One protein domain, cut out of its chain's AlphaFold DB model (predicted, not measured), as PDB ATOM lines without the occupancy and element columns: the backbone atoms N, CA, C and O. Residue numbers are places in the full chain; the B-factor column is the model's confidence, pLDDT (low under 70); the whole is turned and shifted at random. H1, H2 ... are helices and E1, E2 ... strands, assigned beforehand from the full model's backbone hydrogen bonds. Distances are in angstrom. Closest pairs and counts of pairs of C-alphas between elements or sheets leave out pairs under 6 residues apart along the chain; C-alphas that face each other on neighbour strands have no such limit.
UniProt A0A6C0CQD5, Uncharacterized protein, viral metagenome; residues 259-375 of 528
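AT A GLANCE: This is residues 259 to 375 of the 528 residues of an uncharacterized protein of viral metagenome (UniProt A0A6C0CQD5). A small two-stranded hairpin, E1 and E2, sits toward one end, with H2 and H3 between it and H1; H4 runs from H1 toward the other end, and residues 346 to 375, without a named element, fold back from there. The printed part has 117 residues, with four named helices and two named strands in the order H1 H2 E1 E2 H3 H4. The sheet is antiparallel, in the order E1 - E2, and the class is mostly helix. The whole is compact, with a radius of gyration of the C-alphas of 15.6 A and spans of 48 by 34 by 20 A.

HOW THE PARTS SIT: E1, residues 299 to 304, and E2, residues 307 to 312, form an antiparallel hairpin, with N 300 and O 311 at 2.9 A, within hydrogen-bond range. The closest C-alphas of E1 and H2, residues 279 to 293, are Val 300 and Asn 291, 5.8 A apart. Those of E2 and H3, residues 323 to 329, are Ala 310 and Thr 326, 5.2 A apart. The hub is H1, residues 259 to 272. H1 and H2, a helical hairpin, touch at Ala 270 and Asn 289, their closest C-alphas, 5.6 A apart, at a steep tilt of 42 degrees. H4, residues 334 to 345, touches H1 with residues 334 to 337 alone, about perpendicular at 87 degrees; the closest C-alphas are Pro 334 and Glu 268, 5.8 A apart. In the four helices every O i to N i+4 pair is within hydrogen-bond range.

IN THESE COORDINATES: H1 begins at C-alpha 259 (30.269, 45.814, -94.087) and is 19.9 A long; H2 is 21.0 A. H4, 16.4 A, ends at C-alpha 345 (37.622, 65.742, -84.664).

THE WHOLE: The C-alphas farthest apart, of Asn 316 and Glu 356, are 48.8 A apart. The printed part has no cut, and no link between named elements is long. Residues 355 to 363 have pLDDT under 70.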
ATOM      1  N   GLU A 259      31.494  46.163 -94.822       87.00
ATOM      2  CA  GLU A 259      30.269  45.814 -94.087       87.00
ATOM      3  C   GLU A 259      30.555  45.343 -92.648       87.00
ATOM      4  O   GLU A 259      29.795  45.640 -91.733       87.00
ATOM      5  N   ASP A 260      31.675  44.649 -92.414       90.62
ATOM      6  CA  ASP A 260      32.016  44.171 -91.069       90.62
ATOM      7  C   ASP A 260      32.541  45.292 -90.183       90.62
ATOM      8  O   ASP A 260      32.262  45.289 -88.983       90.62
ATOM      9  N   LEU A 261      33.297  46.225 -90.767       89.00
ATOM     10  CA  LEU A 261      33.728  47.432 -90.076       89.00
ATOM     11  C   LEU A 261      32.517  48.304 -89.752       89.00
ATOM     12  O   LEU A 261      32.380  48.702 -88.604       89.00
ATOM     13  N   ILE A 262      31.649  48.565 -90.735       87.94
ATOM     14  CA  ILE A 262      30.448  49.391 -90.571       87.94
ATOM     15  C   ILE A 262      29.576  48.797 -89.466       87.94
ATOM     16  O   ILE A 262      29.245  49.493 -88.518       87.94
ATOM     17  N   ASN A 263      29.292  47.492 -89.506       92.50
ATOM     18  CA  ASN A 263      28.491  46.847 -88.469       92.50
ATOM     19  C   ASN A 263      29.144  46.936 -87.084       92.50
ATOM     20  O   ASN A 263      28.457  47.233 -86.109       92.50
ATOM     21  N   ALA A 264      30.457  46.709 -86.981       92.94
ATOM     22  CA  ALA A 264      31.166  46.864 -85.713       92.94
ATOM     23  C   ALA A 264      31.125  48.315 -85.212       92.94
ATOM     24  O   ALA A 264      30.849  48.548 -84.041       92.94
ATOM     25  N   PHE A 265      31.334  49.284 -86.100       90.75
ATOM     26  CA  PHE A 265      31.268  50.702 -85.785       90.75
ATOM     27  C   PHE A 265      29.873  51.105 -85.293       90.75
ATOM     28  O   PHE A 265      29.753  51.736 -84.246       90.75
ATOM     29  N   THR A 266      28.816  50.677 -85.986       90.69
ATOM     30  CA  THR A 266      27.417  50.918 -85.612       90.69
ATOM     31  C   THR A 266      27.071  50.313 -84.252       90.69
ATOM     32  O   THR A 266      26.408  50.956 -83.440       90.69
ATOM     33  N   ILE A 267      27.544  49.095 -83.969       94.19
ATOM     34  CA  ILE A 267      27.357  48.443 -82.665       94.19
ATOM     35  C   ILE A 267      28.032  49.251 -81.552       94.19
ATOM     36  O   ILE A 267      27.412  49.514 -80.524       94.19
ATOM     37  N   GLU A 268      29.285  49.663 -81.748       93.50
ATOM     38  CA  GLU A 268      30.027  50.447 -80.753       93.50
ATOM     39  C   GLU A 268      29.427  51.849 -80.565       93.50
ATOM     40  O   GLU A 268      29.323  52.336 -79.437       93.50
ATOM     41  N   ALA A 269      28.918  52.460 -81.638       90.12
ATOM     42  CA  ALA A 269      28.143  53.693 -81.559       90.12
ATOM     43  C   ALA A 269      26.887  53.507 -80.689       90.12
ATOM     44  O   ALA A 269      26.635  54.312 -79.793       90.12
ATOM     45  N   ALA A 270      26.130  52.419 -80.889       92.19
ATOM     46  CA  ALA A 270      24.924  52.122 -80.112       92.19
ATOM     47  C   ALA A 270      25.226  51.893 -78.618       92.19
ATOM     48  O   ALA A 270      24.460  52.343 -77.760       92.19
ATOM     49  N   LYS A 271      26.358  51.246 -78.299       92.75
ATOM     50  CA  LYS A 271      26.833  51.019 -76.921       92.75
ATOM     51  C   LYS A 271      27.213  52.304 -76.193       92.75
ATOM     52  O   LYS A 271      27.054  52.386 -74.978       92.75
ATOM     53  N   ARG A 272      27.705  53.318 -76.905       87.94
ATOM     54  CA  ARG A 272      28.195  54.550 -76.276       87.94
ATOM     55  C   ARG A 272      27.090  55.412 -75.668       87.94
ATOM     56  O   ARG A 272      27.342  56.135 -74.709       87.94
ATOM     57  N   TYR A 273      25.869  55.329 -76.190       77.88
ATOM     58  CA  TYR A 273      24.749  56.157 -75.731       77.88
ATOM     59  C   TYR A 273      23.986  55.581 -74.528       77.88
ATOM     60  O   TYR A 273      22.922  56.092 -74.188       77.88
ATOM     61  N   VAL A 274      24.505  54.541 -73.864       75.38
ATOM     62  CA  VAL A 274      23.828  53.891 -72.731       75.38
ATOM     63  C   VAL A 274      23.573  54.886 -71.591       75.38
ATOM     64  O   VAL A 274      24.493  55.498 -71.051       75.38
ATOM     65  N   ARG A 275      22.297  55.027 -71.211       80.00
ATOM     66  CA  ARG A 275      21.852  55.860 -70.084       80.00
ATOM     67  C   ARG A 275      22.120  55.190 -68.727       80.00
ATOM     68  O   ARG A 275      22.363  53.984 -68.631       80.00
ATOM     69  N   LEU A 276      22.066  55.990 -67.660       83.62
ATOM     70  CA  LEU A 276      22.001  55.491 -66.283       83.62
ATOM     71  C   LEU A 276      20.721  54.653 -66.101       83.62
ATOM     72  O   LEU A 276      19.697  54.975 -66.697       83.62
ATOM     73  N   GLY A 277      20.796  53.578 -65.314       91.94
ATOM     74  CA  GLY A 277      19.682  52.648 -65.110       91.94
ATOM     75  C   GLY A 277      20.126  51.266 -64.630       91.94
ATOM     76  O   GLY A 277      21.329  50.982 -64.518       91.94
ATOM     77  N   THR A 278      19.155  50.396 -64.357       94.50
ATOM     78  CA  THR A 278      19.393  48.989 -64.003       94.50
ATOM     79  C   THR A 278      20.042  48.229 -65.164       94.50
ATOM     80  O   THR A 278      19.989  48.638 -66.324       94.50
ATOM     81  N   LYS A 279      20.675  47.079 -64.887       93.88
ATOM     82  CA  LYS A 279      21.300  46.255 -65.942       93.88
ATOM     83  C   LYS A 279      20.302  45.863 -67.042       93.88
ATOM     84  O   LYS A 279      20.688  45.805 -68.205       93.88
ATOM     85  N   LYS A 280      19.042  45.620 -66.667       95.25
ATOM     86  CA  LYS A 280      17.953  45.295 -67.592       95.25
ATOM     87  C   LYS A 280      17.587  46.498 -68.463       95.25
ATOM     88  O   LYS A 280      17.621  46.375 -69.679       95.25
ATOM     89  N   GLU A 281      17.379  47.669 -67.861       94.12
ATOM     90  CA  GLU A 281      17.095  48.915 -68.594       94.12
ATOM     91  C   GLU A 281      18.201  49.274 -69.587       94.12
ATOM     92  O   GLU A 281      17.919  49.643 -70.723       94.12
ATOM     93  N   LYS A 282      19.472  49.115 -69.195       93.94
ATOM     94  CA  LYS A 282      20.613  49.339 -70.095       93.94
ATOM     95  C   LYS A 282      20.591  48.399 -71.298       93.94
ATOM     96  O   LYS A 282      20.948  48.810 -72.400       93.94
ATOM     97  N   LEU A 283      20.195  47.147 -71.084       95.31
ATOM     98  CA  LEU A 283      20.145  46.125 -72.122       95.31
ATOM     99  C   LEU A 283      18.950  46.338 -73.067       95.31
ATOM    100  O   LEU A 283      19.124  46.254 -74.280       95.31
ATOM    101  N   ASP A 284      17.785  46.699 -72.527       94.81
ATOM    102  CA  ASP A 284      16.594  47.068 -73.303       94.81
ATOM    103  C   ASP A 284      16.849  48.337 -74.135       94.81
ATOM    104  O   ASP A 284      16.515  48.396 -75.320       94.81
ATOM    105  N   TYR A 285      17.528  49.328 -73.550       94.44
ATOM    106  CA  TYR A 285      17.929  50.548 -74.248       94.44
ATOM    107  C   TYR A 285      18.932  50.264 -75.374       94.44
ATOM    108  O   TYR A 285      18.754  50.733 -76.498       94.44
ATOM    109  N   LEU A 286      19.960  49.446 -75.109       95.38
ATOM    110  CA  LEU A 286      20.913  49.030 -76.139       95.38
ATOM    111  C   LEU A 286      20.218  48.251 -77.265       95.38
ATOM    112  O   LEU A 286      20.495  48.507 -78.434       95.38
ATOM    113  N   MET A 287      19.294  47.344 -76.936       96.44
ATOM    114  CA  MET A 287      18.481  46.635 -77.929       96.44
ATOM    115  C   MET A 287      17.684  47.620 -78.796       96.44
ATOM    116  O   MET A 287      17.688  47.484 -80.019       96.44
ATOM    117  N   SER A 288      17.031  48.619 -78.191       95.25
ATOM    118  CA  SER A 288      16.284  49.646 -78.929       95.25
ATOM    119  C   SER A 288      17.192  50.427 -79.881       95.25
ATOM    120  O   SER A 288      16.854  50.570 -81.053       95.25
ATOM    121  N   ASN A 289      18.364  50.870 -79.416       93.38
ATOM    122  CA  ASN A 289      19.325  51.599 -80.249       93.38
ATOM    123  C   ASN A 289      19.840  50.746 -81.412       93.38
ATOM    124  O   ASN A 289      19.981  51.238 -82.525       93.38
ATOM    125  N   LEU A 290      20.117  49.463 -81.170       95.00
ATOM    126  CA  LEU A 290      20.546  48.547 -82.222       95.00
ATOM    127  C   LEU A 290      19.435  48.334 -83.262       95.00
ATOM    128  O   LEU A 290      19.710  48.373 -84.457       95.00
ATOM    129  N   ASN A 291      18.179  48.163 -82.840       95.06
ATOM    130  CA  ASN A 291      17.043  48.052 -83.764       95.06
ATOM    131  C   ASN A 291      16.826  49.330 -84.590       95.06
ATOM    132  O   ASN A 291      16.507  49.253 -85.780       95.06
ATOM    133  N   ASP A 292      17.043  50.496 -83.982       91.31
ATOM    134  CA  ASP A 292      17.027  51.777 -84.683       91.31
ATOM    135  C   ASP A 292      18.172  51.841 -85.709       91.31
ATOM    136  O   ASP A 292      17.951  52.035 -86.900       91.31
ATOM    137  N   TYR A 293      19.408  51.548 -85.314       90.75
ATOM    138  CA  TYR A 293      20.545  51.704 -86.224       90.75
ATOM    139  C   TYR A 293      20.585  50.696 -87.384       90.75
ATOM    140  O   TYR A 293      21.202  50.971 -88.411       90.75
ATOM    141  N   PHE A 294      19.924  49.545 -87.254       92.25
ATOM    142  CA  PHE A 294      19.934  48.477 -88.262       92.25
ATOM    143  C   PHE A 294      18.626  48.339 -89.055       92.25
ATOM    144  O   PHE A 294      18.470  47.365 -89.798       92.25
ATOM    145  N   THR A 295      17.693  49.296 -88.966       87.25
ATOM    146  CA  THR A 295      16.364  49.187 -89.610       87.25
ATOM    147  C   THR A 295      16.435  48.894 -91.124       87.25
ATOM    148  O   THR A 295      15.578  48.190 -91.658       87.25
ATOM    149  N   GLY A 296      17.477  49.358 -91.827       83.75
ATOM    150  CA  GLY A 296      17.679  49.106 -93.264       83.75
ATOM    151  C   GLY A 296      18.213  47.710 -93.626       83.75
ATOM    152  O   GLY A 296      17.991  47.221 -94.741       83.75
ATOM    153  N   GLN A 297      18.855  47.006 -92.686       85.56
ATOM    154  CA  GLN A 297      19.597  45.769 -92.967       85.56
ATOM    155  C   GLN A 297      18.784  44.474 -92.784       85.56
ATOM    156  O   GLN A 297      19.329  43.384 -92.968       85.56
ATOM    157  N   ALA A 298      17.484  44.564 -92.468       92.00
ATOM    158  CA  ALA A 298      16.642  43.405 -92.136       92.00
ATOM    159  C   ALA A 298      17.255  42.547 -91.009       92.00
ATOM    160  O   ALA A 298      17.245  41.314 -91.066       92.00
ATOM    161  N   ILE A 299      17.836  43.215 -90.008       94.94
ATOM    162  CA  ILE A 299      18.374  42.602 -88.796       94.94
ATOM    163  C   ILE A 299      17.587  43.143 -87.609       94.94
ATOM    164  O   ILE A 299      17.448  44.354 -87.458       94.94
ATOM    165  N   VAL A 300      17.097  42.237 -86.766       96.31
ATOM    166  CA  VAL A 300      16.349  42.562 -85.548       96.31
ATOM    167  C   VAL A 300      17.109  42.032 -84.341       96.31
ATOM    168  O   VAL A 300      17.645  40.925 -84.358       96.31
ATOM    169  N   PHE A 301      17.146  42.809 -83.272       97.44
ATOM    170  CA  PHE A 301      17.792  42.473 -82.015       97.44
ATOM    171  C   PHE A 301      16.741  42.177 -80.958       97.44
ATOM    172  O   PHE A 301      15.748  42.899 -80.831       97.44
ATOM    173  N   ARG A 302      16.967  41.108 -80.194       97.69
ATOM    174  CA  ARG A 302      16.101  40.686 -79.090       97.69
ATOM    175  C   ARG A 302      16.928  40.406 -77.847       97.69
ATOM    176  O   ARG A 302      18.075  39.965 -77.943       97.69
ATOM    177  N   VAL A 303      16.329  40.643 -76.690       97.69
ATOM    178  CA  VAL A 303      16.896  40.278 -75.393       97.69
ATOM    179  C   VAL A 303      16.555  38.824 -75.086       97.69
ATOM    180  O   VAL A 303      15.385  38.465 -74.987       97.69
ATOM    181  N   GLU A 304      17.576  37.989 -74.910       97.31
ATOM    182  CA  GLU A 304      17.425  36.592 -74.494       97.31
ATOM    183  C   GLU A 304      18.229  36.346 -73.220       97.31
ATOM    184  O   GLU A 304      19.460  36.235 -73.222       97.31
ATOM    185  N   GLY A 305      17.520  36.311 -72.091       95.62
ATOM    186  CA  GLY A 305      18.142  36.300 -70.771       95.62
ATOM    187  C   GLY A 305      18.912  37.598 -70.519       95.62
ATOM    188  O   GLY A 305      18.325  38.671 -70.469       95.62
ATOM    189  N   ASN A 306      20.234  37.497 -70.371       95.75
ATOM    190  CA  ASN A 306      21.124  38.631 -70.081       95.75
ATOM    191  C   ASN A 306      21.981  39.047 -71.289       95.75
ATOM    192  O   ASN A 306      23.061  39.614 -71.104       95.75
ATOM    193  N   LYS A 307      21.564  38.696 -72.510       97.00
ATOM    194  CA  LYS A 307      22.319  38.955 -73.742       97.00
ATOM    195  C   LYS A 307      21.409  39.476 -74.846       97.00
ATOM    196  O   LYS A 307      20.219  39.177 -74.867       97.00
ATOM    197  N   ILE A 308      21.999  40.224 -75.774       97.56
ATOM    198  CA  ILE A 308      21.328  40.672 -76.993       97.56
ATOM    199  C   ILE A 308      21.705  39.718 -78.122       97.56
ATOM    200  O   ILE A 308      22.885  39.482 -78.378       97.56
ATOM    201  N   VAL A 309      20.698  39.182 -78.804       98.06
ATOM    202  CA  VAL A 309      20.866  38.265 -79.931       98.06
ATOM    203  C   VAL A 309      20.368  38.945 -81.200       98.06
ATOM    204  O   VAL A 309      19.253  39.463 -81.241       98.06
ATOM    205  N   ALA A 310      21.211  38.951 -82.233       97.94
ATOM    206  CA  ALA A 310      20.876  39.462 -83.554       97.94
ATOM    207  C   ALA A 310      20.201  38.377 -84.402       97.94
ATOM    208  O   ALA A 310      20.644  37.223 -84.418       97.94
ATOM    209  N   TYR A 311      19.179  38.758 -85.160       97.56
ATOM    210  CA  TYR A 311      18.374  37.889 -86.007       97.56
ATOM    211  C   TYR A 311      18.280  38.446 -87.428       97.56
ATOM    212  O   TYR A 311      17.914  39.600 -87.607       97.56
ATOM    213  N   ASP A 312      18.556  37.618 -88.436       96.19
ATOM    214  CA  ASP A 312      18.255  37.935 -89.836       96.19
ATOM    215  C   ASP A 312      16.752  37.753 -90.084       96.19
ATOM    216  O   ASP A 312      16.248  36.618 -90.056       96.19
ATOM    217  N   GLU A 313      16.059  38.849 -90.376       93.31
ATOM    218  CA  GLU A 313      14.627  38.866 -90.652       93.31
ATOM    219  C   GLU A 313      14.335  38.152 -91.981       93.31
ATOM    220  O   GLU A 313      14.938  38.412 -93.034       93.31
ATOM    221  N   LYS A 314      13.399  37.196 -91.957       90.56
ATOM    222  CA  LYS A 314      12.951  36.503 -93.174       90.56
ATOM    223  C   LYS A 314      11.502  36.826 -93.491       90.56
ATOM    224  O   LYS A 314      10.644  36.740 -92.630       90.56
ATOM    225  N   GLU A 315      11.204  36.949 -94.790       84.38
ATOM    226  CA  GLU A 315       9.834  37.103 -95.332       84.38
ATOM    227  C   GLU A 315       8.827  36.021 -94.864       84.38
ATOM    228  O   GLU A 315       7.632  36.180 -95.069       84.38
ATOM    229  N   ASN A 316       9.287  34.910 -94.277       86.62
ATOM    230  CA  ASN A 316       8.438  33.807 -93.821       86.62
ATOM    231  C   ASN A 316       8.225  33.787 -92.291       86.62
ATOM    232  O   ASN A 316       7.733  32.781 -91.791       86.62
ATOM    233  N   GLY A 317       8.687  34.798 -91.546       86.38
ATOM    234  CA  GLY A 317       8.594  34.858 -90.076       86.38
ATOM    235  C   GLY A 317       9.557  33.936 -89.310       86.38
ATOM    236  O   GLY A 317       9.643  34.011 -88.091       86.38
ATOM    237  N   ASN A 318      10.314  33.079 -90.006       91.38
ATOM    238  CA  ASN A 318      11.344  32.236 -89.392       91.38
ATOM    239  C   ASN A 318      12.698  32.946 -89.406       91.38
ATOM    240  O   ASN A 318      13.540  32.696 -90.288       91.38
ATOM    241  N   ASP A 319      12.893  33.807 -88.421       94.69
ATOM    242  CA  ASP A 319      14.153  34.496 -88.181       94.69
ATOM    243  C   ASP A 319      15.278  33.491 -87.899       94.69
ATOM    244  O   ASP A 319      15.062  32.387 -87.393       94.69
ATOM    245  N   THR A 320      16.501  33.817 -88.313       96.75
ATOM    246  CA  THR A 320      17.687  33.010 -87.978       96.75
ATOM    247  C   THR A 320      18.690  33.845 -87.232       96.75
ATOM    248  O   THR A 320      18.959  34.961 -87.650       96.75
ATOM    249  N   ILE A 321      19.294  33.270 -86.195       97.44
ATOM    250  CA  ILE A 321      20.342  33.932 -85.424       97.44
ATOM    251  C   ILE A 321      21.495  34.325 -86.356       97.44
ATOM    252  O   ILE A 321      22.108  33.473 -87.009       97.44
ATOM    253  N   ASN A 322      21.813  35.616 -86.379       96.75
ATOM    254  CA  ASN A 322      22.993  36.150 -87.031       96.75
ATOM    255  C   ASN A 322      24.182  36.030 -86.070       96.75
ATOM    256  O   ASN A 322      24.556  36.965 -85.364       96.75
ATOM    257  N   GLU A 323      24.802  34.846 -86.044       97.00
ATOM    258  CA  GLU A 323      25.927  34.563 -85.142       97.00
ATOM    259  C   GLU A 323      27.079  35.567 -85.261       97.00
ATOM    260  O   GLU A 323      27.841  35.743 -84.313       97.00
ATOM    261  N   LYS A 324      27.268  36.164 -86.442       95.81
ATOM    262  CA  LYS A 324      28.379  37.076 -86.702       95.81
ATOM    263  C   LYS A 324      28.184  38.384 -85.946       95.81
ATOM    264  O   LYS A 324      29.093  38.786 -85.228       95.81
ATOM    265  N   ILE A 325      27.008  38.990 -86.084       96.38
ATOM    266  CA  ILE A 325      26.658  40.250 -85.424       96.38
ATOM    267  C   ILE A 325      26.487  40.034 -83.922       96.38
ATOM    268  O   ILE A 325      27.037  40.805 -83.144       96.38
ATOM    269  N   THR A 326      25.861  38.934 -83.491       97.12
ATOM    270  CA  THR A 326      25.782  38.588 -82.060       97.12
ATOM    271  C   THR A 326      27.177  38.505 -81.426       97.12
ATOM    272  O   THR A 326      27.430  39.113 -80.392       97.12
ATOM    273  N   LYS A 327      28.142  37.849 -82.093       96.38
ATOM    274  CA  LYS A 327      29.542  37.803 -81.628       96.38
ATOM    275  C   LYS A 327      30.243  39.164 -81.659       96.38
ATOM    276  O   LYS A 327      31.245  39.314 -80.969       96.38
ATOM    277  N   MET A 328      29.808  40.106 -82.497       95.44
ATOM    278  CA  MET A 328      30.342  41.473 -82.506       95.44
ATOM    279  C   MET A 328      29.788  42.284 -81.335       95.44
ATOM    280  O   MET A 328      30.559  42.990 -80.707       95.44
ATOM    281  N   ILE A 329      28.507  42.126 -80.984       95.69
ATOM    282  CA  ILE A 329      27.914  42.775 -79.802       95.69
ATOM    283  C   ILE A 329      28.634  42.342 -78.527       95.69
ATOM    284  O   ILE A 329      29.018  43.192 -77.724       95.69
ATOM    285  N   ASP A 330      28.871  41.037 -78.380       94.88
ATOM    286  CA  ASP A 330      29.557  40.467 -77.215       94.88
ATOM    287  C   ASP A 330      31.023  40.922 -77.091       94.88
ATOM    288  O   ASP A 330      31.608  40.850 -76.010       94.88
ATOM    289  N   LYS A 331      31.646  41.366 -78.190       93.94
ATOM    290  CA  LYS A 331      33.002  41.919 -78.164       93.94
ATOM    291  C   LYS A 331      32.932  43.393 -77.827       93.94
ATOM    292  O   LYS A 331      32.294  44.149 -78.543       93.94
ATOM    293  N   ASP A 332      33.627  43.806 -76.781       89.06
ATOM    294  CA  ASP A 332      33.773  45.220 -76.453       89.06
ATOM    295  C   ASP A 332      34.972  45.807 -77.207       89.06
ATOM    296  O   ASP A 332      36.119  45.421 -76.956       89.06
ATOM    297  N   GLN A 333      34.713  46.666 -78.198       90.56
ATOM    298  CA  GLN A 333      35.759  47.273 -79.032       90.56
ATOM    299  C   GLN A 333      35.600  48.800 -79.164       90.56
ATOM    300  O   GLN A 333      35.678  49.324 -80.283       90.56
ATOM    301  N   PRO A 334      35.456  49.548 -78.051       91.06
ATOM    302  CA  PRO A 334      35.098  50.972 -78.081       91.06
ATOM    303  C   PRO A 334      36.147  51.824 -78.802       91.06
ATOM    304  O   PRO A 334      35.838  52.831 -79.439       91.06
ATOM    305  N   TYR A 335      37.398  51.369 -78.775       91.62
ATOM    306  CA  TYR A 335      38.537  52.044 -79.379       91.62
ATOM    307  C   TYR A 335      38.427  52.200 -80.904       91.62
ATOM    308  O   TYR A 335      39.126  53.034 -81.460       91.62
ATOM    309  N   ILE A 336      37.578  51.431 -81.596       88.88
ATOM    310  CA  ILE A 336      37.329  51.609 -83.038       88.88
ATOM    311  C   ILE A 336      36.555  52.897 -83.267       88.88
ATOM    312  O   ILE A 336      36.969  53.743 -84.057       88.88
ATOM    313  N   PHE A 337      35.450  53.039 -82.537       90.56
ATOM    314  CA  PHE A 337      34.620  54.226 -82.591       90.56
ATOM    315  C   PHE A 337      35.408  55.443 -82.105       90.56
ATOM    316  O   PHE A 337      35.458  56.451 -82.797       90.56
ATOM    317  N   GLU A 338      36.088  55.327 -80.959       93.19
ATOM    318  CA  GLU A 338      36.906  56.412 -80.405       93.19
ATOM    319  C   GLU A 338      38.033  56.841 -81.347       93.19
ATOM    320  O   GLU A 338      38.303  58.031 -81.459       93.19
ATOM    321  N   PHE A 339      38.696  55.895 -82.020       94.62
ATOM    322  CA  PHE A 339      39.785  56.216 -82.937       94.62
ATOM    323  C   PHE A 339      39.281  56.983 -84.158       94.62
ATOM    324  O   PHE A 339      39.776  58.073 -84.423       94.62
ATOM    325  N   LEU A 340      38.273  56.461 -84.858       92.75
ATOM    326  CA  LEU A 340      37.724  57.107 -86.053       92.75
ATOM    327  C   LEU A 340      37.031  58.439 -85.725       92.75
ATOM    328  O   LEU A 340      37.218  59.426 -86.431       92.75
ATOM    329  N   GLU A 341      36.300  58.518 -84.609       91.12
ATOM    330  CA  GLU A 341      35.723  59.779 -84.135       91.12
ATOM    331  C   GLU A 341      36.811  60.813 -83.824       91.12
ATOM    332  O   GLU A 341      36.665  61.979 -84.187       91.12
ATOM    333  N   HIS A 342      37.916  60.398 -83.197       93.56
ATOM    334  CA  HIS A 342      39.030  61.299 -82.924       93.56
ATOM    335  C   HIS A 342      39.703  61.781 -84.214       93.56
ATOM    336  O   HIS A 342      40.012  62.961 -84.313       93.56
ATOM    337  N   LEU A 343      39.851  60.921 -85.228       94.31
ATOM    338  CA  LEU A 343      40.356  61.338 -86.542       94.31
ATOM    339  C   LEU A 343      39.460  62.391 -87.205       94.31
ATOM    340  O   LEU A 343      39.977  63.340 -87.790       94.31
ATOM    341  N   ARG A 344      38.132  62.259 -87.093       91.19
ATOM    342  CA  ARG A 344      37.192  63.281 -87.585       91.19
ATOM    343  C   ARG A 344      37.344  64.602 -86.835       91.19
ATOM    344  O   ARG A 344      37.391  65.650 -87.463       91.19
ATOM    345  N   GLN A 345      37.456  64.549 -85.507       90.25
ATOM    346  CA  GLN A 345      37.622  65.742 -84.664       90.25
ATOM    347  C   GLN A 345      38.908  66.518 -84.977       90.25
ATOM    348  O   GLN A 345      38.901  67.741 -84.919       90.25
ATOM    349  N   GLU A 346      39.985  65.813 -85.327       92.25
ATOM    350  CA  GLU A 346      41.277  66.405 -85.708       92.25
ATOM    351  C   GLU A 346      41.332  66.829 -87.193       92.25
ATOM    352  O   GLU A 346      42.377  67.263 -87.675       92.25
ATOM    353  N   GLY A 347      40.225  66.706 -87.941       91.56
ATOM    354  CA  GLY A 347      40.152  67.128 -89.344       91.56
ATOM    355  C   GLY A 347      40.923  66.223 -90.308       91.56
ATOM    356  O   GLY A 347      41.411  66.681 -91.334       91.56
ATOM    357  N   HIS A 348      41.076  64.934 -89.992       94.38
ATOM    358  CA  HIS A 348      41.740  63.982 -90.888       94.38
ATOM    359  C   HIS A 348      40.785  63.280 -91.860       94.38
ATOM    360  O   HIS A 348      41.258  62.592 -92.763       94.38
ATOM    361  N   ALA A 349      39.470  63.396 -91.677       93.12
ATOM    362  CA  ALA A 349      38.481  62.831 -92.592       93.12
ATOM    363  C   ALA A 349      38.317  63.734 -93.821       93.12
ATOM    364  O   ALA A 349      38.011  64.913 -93.661       93.12
ATOM    365  N   ILE A 350      38.526  63.189 -95.023       90.62
ATOM    366  CA  ILE A 350      38.634  63.993 -96.254       90.62
ATOM    367  C   ILE A 350      37.311  64.672 -96.601       90.62
ATOM    368  O   ILE A 350      37.283  65.885 -96.761       90.62
ATOM    369  N   ALA A 351      36.208  63.928 -96.571       88.31
ATOM    370  CA  ALA A 351      34.864  64.444 -96.842       88.31
ATOM    371  C   ALA A 351      34.342  65.461 -95.797       88.31
ATOM    372  O   ALA A 351      33.191  65.882 -95.853       88.31
ATOM    373  N   CYS A 352      35.158  65.828 -94.804       85.94
ATOM    374  CA  CYS A 352      34.840  66.798 -93.757       85.94
ATOM    375  C   CYS A 352      35.736  68.051 -93.811       85.94
ATOM    376  O   CYS A 352      35.643  68.869 -92.898       85.94
ATOM    377  N   LEU A 353      36.633  68.182 -94.798       81.25
ATOM    378  CA  LEU A 353      37.590  69.294 -94.847       81.25
ATOM    379  C   LEU A 353      36.927  70.637 -95.188       81.25
ATOM    380  O   LEU A 353      37.309  71.641 -94.596       81.25
ATOM    381  N   ASP A 354      35.904  70.628 -96.043       77.19
ATOM    382  CA  ASP A 354      35.311  71.857 -96.600       77.19
ATOM    383  C   ASP A 354      34.247  72.497 -95.694       77.19
ATOM    384  O   ASP A 354      33.822  73.627 -95.913       77.19
ATOM    385  N   GLU A 355      33.812  71.806 -94.635       69.69
ATOM    386  CA  GLU A 355      32.862  72.370 -93.676       69.69
ATOM    387  C   GLU A 355      33.588  72.912 -92.442       69.69
ATOM    388  O   GLU A 355      33.649  72.261 -91.390       69.69
ATOM    389  N   GLU A 356      34.093  74.147 -92.547       65.19
ATOM    390  CA  GLU A 356      34.616  74.924 -91.409       65.19
ATOM    391  C   GLU A 356      33.644  74.914 -90.205       65.19
ATOM    392  O   GLU A 356      34.063  74.866 -89.043       65.19
ATOM    393  N   ASP A 357      32.343  74.786 -90.477       57.06
ATOM    394  CA  ASP A 357      31.234  74.716 -89.521       57.06
ATOM    395  C   ASP A 357      31.132  73.436 -88.668       57.06
ATOM    396  O   ASP A 357      30.229  73.321 -87.819       57.06
ATOM    397  N   ARG A 358      32.001  72.437 -88.873       61.12
ATOM    398  CA  ARG A 358      31.919  71.145 -88.157       61.12
ATOM    399  C   ARG A 358      32.904  70.974 -87.007       61.12
ATOM    400  O   ARG A 358      32.739  70.020 -86.235       61.12
ATOM    401  N   ARG A 359      33.860  71.886 -86.797       62.38
ATOM    402  CA  ARG A 359      34.764  71.814 -85.631       62.38
ATOM    403  C   ARG A 359      33.958  71.932 -84.329       62.38
ATOM    404  O   ARG A 359      33.448  72.986 -83.979       62.38
ATOM    405  N   GLY A 360      33.816  70.816 -83.609       63.88
ATOM    406  CA  GLY A 360      33.133  70.745 -82.308       63.88
ATOM    407  C   GLY A 360      31.698  70.203 -82.327       63.88
ATOM    408  O   GLY A 360      31.163  69.875 -81.263       63.88
ATOM    409  N   LYS A 361      31.073  70.010 -83.499       68.69
ATOM    410  CA  LYS A 361      29.763  69.341 -83.569       68.69
ATOM    411  C   LYS A 361      29.950  67.839 -83.348       68.69
ATOM    412  O   LYS A 361      30.685  67.168 -84.069       68.69
ATOM    413  N   LYS A 362      29.261  67.279 -82.347       67.81
ATOM    414  CA  LYS A 362      29.175  65.821 -82.174       67.81
ATOM    415  C   LYS A 362      28.480  65.241 -83.404       67.81
ATOM    416  O   LYS A 362      27.271  65.408 -83.549       67.81
ATOM    417  N   ILE A 363      29.243  64.565 -84.261       69.56
ATOM    418  CA  ILE A 363      28.720  63.868 -85.436       69.56
ATOM    419  C   ILE A 363      27.856  62.717 -84.923       69.56
ATOM    420  O   ILE A 363      28.352  61.667 -84.507       69.56
ATOM    421  N   ARG A 364      26.545  62.955 -84.871       71.00
ATOM    422  CA  ARG A 364      25.575  61.887 -84.669       71.00
ATOM    423  C   ARG A 364      25.389  61.180 -86.003       71.00
ATOM    424  O   ARG A 364      25.335  61.868 -87.021       71.00
ATOM    425  N   PRO A 365      25.267  59.848 -86.002       76.38
ATOM    426  CA  PRO A 365      24.878  59.146 -87.209       76.38
ATOM    427  C   PRO A 365      23.543  59.716 -87.689       76.38
ATOM    428  O   PRO A 365      22.597  59.809 -86.897       76.38
ATOM    429  N   LYS A 366      23.482  60.151 -88.945       81.25
ATOM    430  CA  LYS A 366      22.243  60.627 -89.561       81.25
ATOM    431  C   LYS A 366      21.678  59.511 -90.419       81.25
ATOM    432  O   LYS A 366      22.418  58.682 -90.938       81.25
ATOM    433  N   ARG A 367      20.356  59.474 -90.555       78.00
ATOM    434  CA  ARG A 367      19.732  58.625 -91.567       78.00
ATOM    435  C   ARG A 367      19.767  59.361 -92.897       78.00
ATOM    436  O   ARG A 367      19.417  60.541 -92.944       78.00
ATOM    437  N   ASP A 368      20.194  58.678 -93.946       79.25
ATOM    438  CA  ASP A 368      20.056  59.180 -95.305       79.25
ATOM    439  C   ASP A 368      18.593  59.085 -95.785       79.25
ATOM    440  O   ASP A 368      17.688  58.665 -95.055       79.25
ATOM    441  N   LYS A 369      18.344  59.495 -97.036       79.56
ATOM    442  CA  LYS A 369      17.010  59.445 -97.660       79.56
ATOM    443  C   LYS A 369      16.448  58.019 -97.760       79.56
ATOM    444  O   LYS A 369      15.234  57.861 -97.874       79.56
ATOM    445  N   ASP A 370      17.307  57.002 -97.721       73.25
ATOM    446  CA  ASP A 370      16.934  55.589 -97.763       73.25
ATOM    447  C   ASP A 370      16.707  55.002 -96.352       73.25
ATOM    448  O   ASP A 370      16.258  53.859 -96.210       73.25
ATOM    449  N   GLY A 371      16.932  55.802 -95.304       71.94
ATOM    450  CA  GLY A 371      16.812  55.402 -93.907       71.94
ATOM    451  C   GLY A 371      18.028  54.634 -93.390       71.94
ATOM    452  O   GLY A 371      17.992  54.167 -92.247       71.94
ATOM    453  N   ASP A 372      19.080  54.504 -94.197       74.19
ATOM    454  CA  ASP A 372      20.333  53.877 -93.809       74.19
ATOM    455  C   ASP A 372      21.164  54.858 -92.980       74.19
ATOM    456  O   ASP A 372      21.111  56.077 -93.147       74.19
ATOM    457  N   LEU A 373      21.900  54.320 -92.010       75.12
ATOM    458  CA  LEU A 373      22.738  55.127 -91.140       75.12
ATOM    459  C   LEU A 373      23.981  55.567 -91.928       75.12
ATOM    460  O   LEU A 373      24.876  54.762 -92.187       75.12
ATOM    461  N   ALA A 374      24.028  56.840 -92.301       78.31
ATOM    462  CA  ALA A 374      25.193  57.461 -92.895       78.31
ATOM    463  C   ALA A 374      26.087  58.015 -91.779       78.31
ATOM    464  O   ALA A 374      25.662  58.788 -90.911       78.31
ATOM    465  N   PHE A 375      27.346  57.585 -91.786       79.06
ATOM    466  CA  PHE A 375      28.392  58.239 -91.018       79.06
ATOM    467  C   PHE A 375      29.006  59.296 -91.920       79.06
ATOM    468  O   PHE A 375      29.861  58.981 -92.749       79.06
TER     469      PHE A 375